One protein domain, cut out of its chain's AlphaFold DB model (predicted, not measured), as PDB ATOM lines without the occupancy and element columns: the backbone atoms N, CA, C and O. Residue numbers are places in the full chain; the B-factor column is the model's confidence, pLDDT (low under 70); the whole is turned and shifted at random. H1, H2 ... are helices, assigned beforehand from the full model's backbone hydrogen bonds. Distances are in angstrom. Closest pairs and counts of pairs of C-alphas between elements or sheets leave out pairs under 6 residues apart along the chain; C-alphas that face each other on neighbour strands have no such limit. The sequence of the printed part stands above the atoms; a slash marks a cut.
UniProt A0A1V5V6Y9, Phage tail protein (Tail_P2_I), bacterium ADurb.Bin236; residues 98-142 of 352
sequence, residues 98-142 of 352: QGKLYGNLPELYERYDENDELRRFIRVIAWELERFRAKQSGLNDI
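What this domain is: This is residues 98 to 142 of the 352 residues of the protein "Phage tail protein (Tail_P2_I)" of bacterium ADurb.Bin236 (UniProt A0A1V5V6Y9). One long helix, H3, makes most of the length, and the chain before it makes a small hook at its first end: H1 packs on H3 at residues 119 to 127, and H2 lies at the turn of the hook. The last part of H3, residues 131 to 142, sticks out as a free arm, and at the other end of the structure residues 111 to 117 also stand free. The printed part has 45 residues, with three named helices in the order H1, H2, H3 and no named strand, and the class is all helix. The whole is only just loose, close to extended, with a radius of gyration of the C-alphas of 13.7 A, and its C-alphas span 45 by 16 by 9 A.

How they stand to each other: H3, residues 117 to 142, is the longest helix, with a kink of 27 degrees near residue 125. H1, residues 98 to 103, touches H3, with 9 pairs of C-alphas within 8 A. The closest C-alphas of the two are those of Gln 98 and Ala 126, 5.1 A apart. H3 touches H1 with residues 119 to 127 alone. The lines of H1 and H3 stand at a steep tilt of 60 degrees, and the two run opposite ways. H2, residues 107 to 112, is near H3: their closest C-alphas are 8.2 A apart, and 5 pairs lie within 10 A. H1 and H2 are only just apart, their closest C-alphas 8.2 A from each other. In H1 and H2 every O i to N i+4 pair is within hydrogen-bond range, while in H3 it is 17 of 22.

Where its parts are: H3 has 26 residues, Glu 117 to Ile 142, and measures 38.9 A from its first to its last C-alpha. It begins with C-alpha 117 at (130.149, 164.322, 189.962) and ends with C-alpha 142 at (110.389, 190.243, 168.725). H1 runs from Gln 98, with its C-alpha at (127.108, 170.848, 179.490), to Gly 103, over 8.4 A. H2 runs from Glu 107 to Tyr 112, over 9.0 A.

The domain as a whole: The two C-alphas farthest apart are those of Tyr 112 and Ile 142, at 44.9 A. The C-alphas of Gln 98 and Ile 142, first and last of the printed part, are 27.8 A apart. The printed part has no cut. The links from H1 to H2, of 3 residues, and from H2 to H3, of 4 residues, are tight. The mean pLDDT of the printed part is 89.1, and no printed residue is under 70.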
ATOM      1  N   GLN A  98     126.477 171.791 178.583       90.56
ATOM      2  CA  GLN A  98     127.108 170.848 179.490       90.56
ATOM      3  C   GLN A  98     128.364 170.248 178.854       90.56
ATOM      4  O   GLN A  98     129.436 170.355 179.446       90.56
ATOM      5  N   GLY A  99     128.251 169.674 177.651       90.56
ATOM      6  CA  GLY A  99     129.384 169.109 176.924       90.56
ATOM      7  C   GLY A  99     130.446 170.155 176.604       90.56
ATOM      8  O   GLY A  99     131.630 169.910 176.809       90.56
ATOM      9  N   LYS A 100     130.037 171.365 176.203       93.25
ATOM     10  CA  LYS A 100     130.972 172.468 175.919       93.25
ATOM     11  C   LYS A 100     131.713 172.970 177.153       93.25
ATOM     12  O   LYS A 100     132.896 173.264 177.062       93.25
ATOM     13  N   LEU A 101     131.032 173.125 178.287       93.88
ATOM     14  CA  LEU A 101     131.676 173.570 179.524       93.88
ATOM     15  C   LEU A 101     132.606 172.495 180.072       93.88
ATOM     16  O   LEU A 101     133.709 172.829 180.487       93.88
ATOM     17  N   TYR A 102     132.176 171.233 180.033       93.56
ATOM     18  CA  TYR A 102     132.986 170.106 180.483       93.56
ATOM     19  C   TYR A 102     134.229 169.926 179.605       93.56
ATOM     20  O   TYR A 102     135.333 169.934 180.125       93.56
ATOM     21  N   GLY A 103     134.072 169.909 178.277       92.69
ATOM     22  CA  GLY A 103     135.192 169.766 177.340       92.69
ATOM     23  C   GLY A 103     136.134 170.976 177.261       92.69
ATOM     24  O   GLY A 103     137.183 170.891 176.634       92.69
ATOM     25  N   ASN A 104     135.780 172.109 177.881       95.00
ATOM     26  CA  ASN A 104     136.684 173.251 178.047       95.00
ATOM     27  C   ASN A 104     137.532 173.157 179.327       95.00
ATOM     28  O   ASN A 104     138.382 174.021 179.557       95.00
ATOM     29  N   LEU A 105     137.292 172.165 180.188       92.88
ATOM     30  CA  LEU A 105     138.111 171.953 181.372       92.88
ATOM     31  C   LEU A 105     139.448 171.300 180.996       92.88
ATOM     32  O   LEU A 105     139.514 170.513 180.056       92.88
ATOM     33  N   PRO A 106     140.527 171.585 181.743       94.00
ATOM     34  CA  PRO A 106     141.767 170.832 181.609       94.00
ATOM     35  C   PRO A 106     141.547 169.329 181.828       94.00
ATOM     36  O   PRO A 106     140.872 168.946 182.785       94.00
ATOM     37  N   GLU A 107     142.217 168.490 181.029       91.12
ATOM     38  CA  GLU A 107     142.138 167.014 181.099       91.12
ATOM     39  C   GLU A 107     142.377 166.441 182.505       91.12
ATOM     40  O   GLU A 107     141.917 165.347 182.828       91.12
ATOM     41  N   LEU A 108     143.104 167.173 183.361       92.25
ATOM     42  CA  LEU A 108     143.331 166.780 184.749       92.25
ATOM     43  C   LEU A 108     142.006 166.512 185.477       92.25
ATOM     44  O   LEU A 108     141.904 165.525 186.192       92.25
ATOM     45  N   TYR A 109     140.994 167.357 185.273       89.75
ATOM     46  CA  TYR A 109     139.704 167.219 185.945       89.75
ATOM     47  C   TYR A 109     138.880 166.051 185.402       89.75
ATOM     48  O   TYR A 109     138.198 165.399 186.182       89.75
ATOM     49  N   GLU A 110     138.988 165.745 184.108       86.50
ATOM     50  CA  GLU A 110     138.312 164.586 183.507       86.50
ATOM     51  C   GLU A 110     138.854 163.270 184.073       86.50
ATOM     52  O   GLU A 110     138.092 162.349 184.353       86.50
ATOM     53  N   ARG A 111     140.171 163.188 184.315       88.19
ATOM     54  CA  ARG A 111     140.796 161.984 184.890       88.19
ATOM     55  C   ARG A 111     140.370 161.694 186.324       88.19
ATOM     56  O   ARG A 111     140.398 160.536 186.720       88.19
ATOM     57  N   TYR A 112     140.035 162.724 187.099       90.38
ATOM     58  CA  TYR A 112     139.639 162.579 188.503       90.38
ATOM     59  C   TYR A 112     138.118 162.530 188.708       90.38
ATOM     60  O   TYR A 112     137.672 162.311 189.831       90.38
ATOM     61  N   ASP A 113     137.314 162.712 187.658       89.94
ATOM     62  CA  ASP A 113     135.847 162.680 187.724       89.94
ATOM     63  C   ASP A 113     135.292 161.270 187.457       89.94
ATOM     64  O   ASP A 113     134.449 161.067 186.587       89.94
ATOM     65  N   GLU A 114     135.762 160.269 188.208       88.50
ATOM     66  CA  GLU A 114     135.375 158.860 188.007       88.50
ATOM     67  C   GLU A 114     133.859 158.611 188.177       88.50
ATOM     68  O   GLU A 114     133.313 157.673 187.595       88.50
ATOM     69  N   ASN A 115     133.164 159.466 188.938       90.19
ATOM     70  CA  ASN A 115     131.740 159.334 189.271       90.19
ATOM     71  C   ASN A 115     130.806 160.288 188.491       90.19
ATOM     72  O   ASN A 115     129.616 160.376 188.826       90.19
ATOM     73  N   ASP A 116     131.307 161.030 187.493       91.00
ATOM     74  CA  ASP A 116     130.568 162.110 186.807       91.00
ATOM     75  C   ASP A 116     130.007 163.183 187.779       91.00
ATOM     76  O   ASP A 116     128.986 163.835 187.513       91.00
ATOM     77  N   GLU A 117     130.613 163.369 188.950       93.56
ATOM     78  CA  GLU A 117     130.149 164.322 189.962       93.56
ATOM     79  C   GLU A 117     130.346 165.761 189.484       93.56
ATOM     80  O   GLU A 117     129.419 166.579 189.554       93.56
ATOM     81  N   LEU A 118     131.517 166.052 188.913       91.94
ATOM     82  CA  LEU A 118     131.811 167.355 188.326       91.94
ATOM     83  C   LEU A 118     130.906 167.606 187.118       91.94
ATOM     84  O   LEU A 118     130.317 168.685 186.986       91.94
ATOM     85  N   ARG A 119     130.703 166.585 186.279       90.25
ATOM     86  CA  ARG A 119     129.775 166.654 185.147       90.25
ATOM     87  C   ARG A 119     128.333 166.951 185.574       90.25
ATOM     88  O   ARG A 119     127.647 167.740 184.912       90.25
ATOM     89  N   ARG A 120     127.855 166.363 186.677       90.81
ATOM     90  CA  ARG A 120     126.523 166.636 187.252       90.81
ATOM     91  C   ARG A 120     126.420 168.038 187.836       90.81
ATOM     92  O   ARG A 120     125.377 168.670 187.669       90.81
ATOM     93  N   PHE A 121     127.471 168.523 188.490       92.50
ATOM     94  CA  PHE A 121     127.522 169.886 189.013       92.50
ATOM     95  C   PHE A 121     127.450 170.918 187.878       92.50
ATOM     96  O   PHE A 121     126.589 171.800 187.887       92.50
ATOM     97  N   ILE A 122     128.270 170.750 186.837       93.12
ATOM     98  CA  ILE A 122     128.288 171.633 185.660       93.12
ATOM     99  C   ILE A 122     126.950 171.615 184.929       93.12
ATOM    100  O   ILE A 122     126.508 172.658 184.451       93.12
ATOM    101  N   ARG A 123     126.258 170.469 184.892       90.19
ATOM    102  CA  ARG A 123     124.919 170.362 184.297       90.19
ATOM    103  C   ARG A 123     123.925 171.365 184.888       90.19
ATOM    104  O   ARG A 123     123.109 171.899 184.144       90.19
ATOM    105  N   VAL A 124     123.993 171.651 186.191       90.88
ATOM    106  CA  VAL A 124     123.095 172.629 186.835       90.88
ATOM    107  C   VAL A 124     123.328 174.036 186.278       90.88
ATOM    108  O   VAL A 124     122.375 174.742 185.959       90.88
ATOM    109  N   ILE A 125     124.592 174.425 186.101       92.12
ATOM    110  CA  ILE A 125     124.968 175.730 185.537       92.12
ATOM    111  C   ILE A 125     124.626 175.789 184.043       92.12
ATOM    112  O   ILE A 125     124.057 176.771 183.567       92.12
ATOM    113  N   ALA A 126     124.947 174.722 183.305       90.50
ATOM    114  CA  ALA A 126     124.656 174.596 181.884       90.50
ATOM    115  C   ALA A 126     123.159 174.765 181.593       90.50
ATOM    116  O   ALA A 126     122.804 175.473 180.654       90.50
ATOM    117  N   TRP A 127     122.296 174.184 182.432       86.12
ATOM    118  CA  TRP A 127     120.846 174.310 182.308       86.12
ATOM    119  C   TRP A 127     120.368 175.766 182.410       86.12
ATOM    120  O   TRP A 127     119.587 176.219 181.570       86.12
ATOM    121  N   GLU A 128     120.860 176.541 183.381       88.81
ATOM    122  CA  GLU A 128     120.482 177.957 183.504       88.81
ATOM    123  C   GLU A 128     121.023 178.812 182.346       88.81
ATOM    124  O   GLU A 128     120.329 179.712 181.866       88.81
ATOM    125  N   LEU A 129     122.218 178.506 181.825       90.25
ATOM    126  CA  LEU A 129     122.749 179.168 180.624       90.25
ATOM    127  C   LEU A 129     121.921 178.850 179.377       90.25
ATOM    128  O   LEU A 129     121.651 179.737 178.564       90.25
ATOM    129  N   GLU A 130     121.484 177.603 179.232       87.12
ATOM    130  CA  GLU A 130     120.615 177.175 178.141       87.12
ATOM    131  C   GLU A 130     119.255 177.874 178.225       87.12
ATOM    132  O   GLU A 130     118.782 178.448 177.242       87.12
ATOM    133  N   ARG A 131     118.686 177.965 179.432       83.12
ATOM    134  CA  ARG A 131     117.464 178.725 179.709       83.12
ATOM    135  C   ARG A 131     117.625 180.219 179.415       83.12
ATOM    136  O   ARG A 131     116.717 180.834 178.852       83.12
ATOM    137  N   PHE A 132     118.759 180.817 179.777       87.12
ATOM    138  CA  PHE A 132     119.066 182.216 179.473       87.12
ATOM    139  C   PHE A 132     119.166 182.444 177.963       87.12
ATOM    140  O   PHE A 132     118.525 183.352 177.431       87.12
ATOM    141  N   ARG A 133     119.891 181.578 177.249       85.25
ATOM    142  CA  ARG A 133     120.002 181.645 175.790       85.25
ATOM    143  C   ARG A 133     118.661 181.455 175.099       85.25
ATOM    144  O   ARG A 133     118.393 182.155 174.124       85.25
ATOM    145  N   ALA A 134     117.813 180.556 175.590       79.81
ATOM    146  CA  ALA A 134     116.474 180.368 175.044       79.81
ATOM    147  C   ALA A 134     115.628 181.642 175.165       79.81
ATOM    148  O   ALA A 134     114.962 182.047 174.210       79.81
ATOM    149  N   LYS A 135     115.732 182.345 176.300       82.62
ATOM    150  CA  LYS A 135     115.106 183.663 176.476       82.62
ATOM    151  C   LYS A 135     115.709 184.714 175.541       82.62
ATOM    152  O   LYS A 135     114.952 185.438 174.904       82.62
ATOM    153  N   GLN A 136     117.037 184.781 175.431       87.69
ATOM    154  CA  GLN A 136     117.733 185.748 174.574       87.69
ATOM    155  C   GLN A 136     117.407 185.545 173.090       87.69
ATOM    156  O   GLN A 136     117.134 186.512 172.387       87.69
ATOM    157  N   SER A 137     117.389 184.300 172.615       81.62
ATOM    158  CA  SER A 137     117.058 183.969 171.221       81.62
ATOM    159  C   SER A 137     115.630 184.407 170.887       81.62
ATOM    160  O   SER A 137     115.383 184.961 169.819       81.62
ATOM    161  N   GLY A 138     114.717 184.293 171.858       78.81
ATOM    162  CA  GLY A 138     113.367 184.840 171.762       78.81
ATOM    163  C   GLY A 138     113.281 186.357 171.592       78.81
ATOM    164  O   GLY A 138     112.282 186.829 171.053       78.81
ATOM    165  N   LEU A 139     114.293 187.122 172.020       84.62
ATOM    166  CA  LEU A 139     114.303 188.584 171.887       84.62
ATOM    167  C   LEU A 139     114.577 189.038 170.451       84.62
ATOM    168  O   LEU A 139     113.999 190.032 170.015       84.62
ATOM    169  N   ASN A 140     115.412 188.312 169.705       83.88
ATOM    170  CA  ASN A 140     115.735 188.665 168.318       83.88
ATOM    171  C   ASN A 140     114.483 188.631 167.427       83.88
ATOM    172  O   ASN A 140     114.273 189.510 166.586       83.88
ATOM    173  N   ASP A 141     113.594 187.676 167.698       84.06
ATOM    174  CA  ASP A 141     112.379 187.464 166.913       84.06
ATOM    175  C   ASP A 141     111.242 188.425 167.281       84.06
ATOM    176  O   ASP A 141     110.220 188.456 166.595       84.06
ATOM    177  N   ILE A 142     111.402 189.251 168.327       87.12
ATOM    178  CA  ILE A 142     110.389 190.243 168.725       87.12
ATOM    179  C   ILE A 142     110.098 191.209 167.579       87.12
ATOM    180  O   ILE A 142     108.955 191.616 167.399       87.12
TER     181      ILE A 142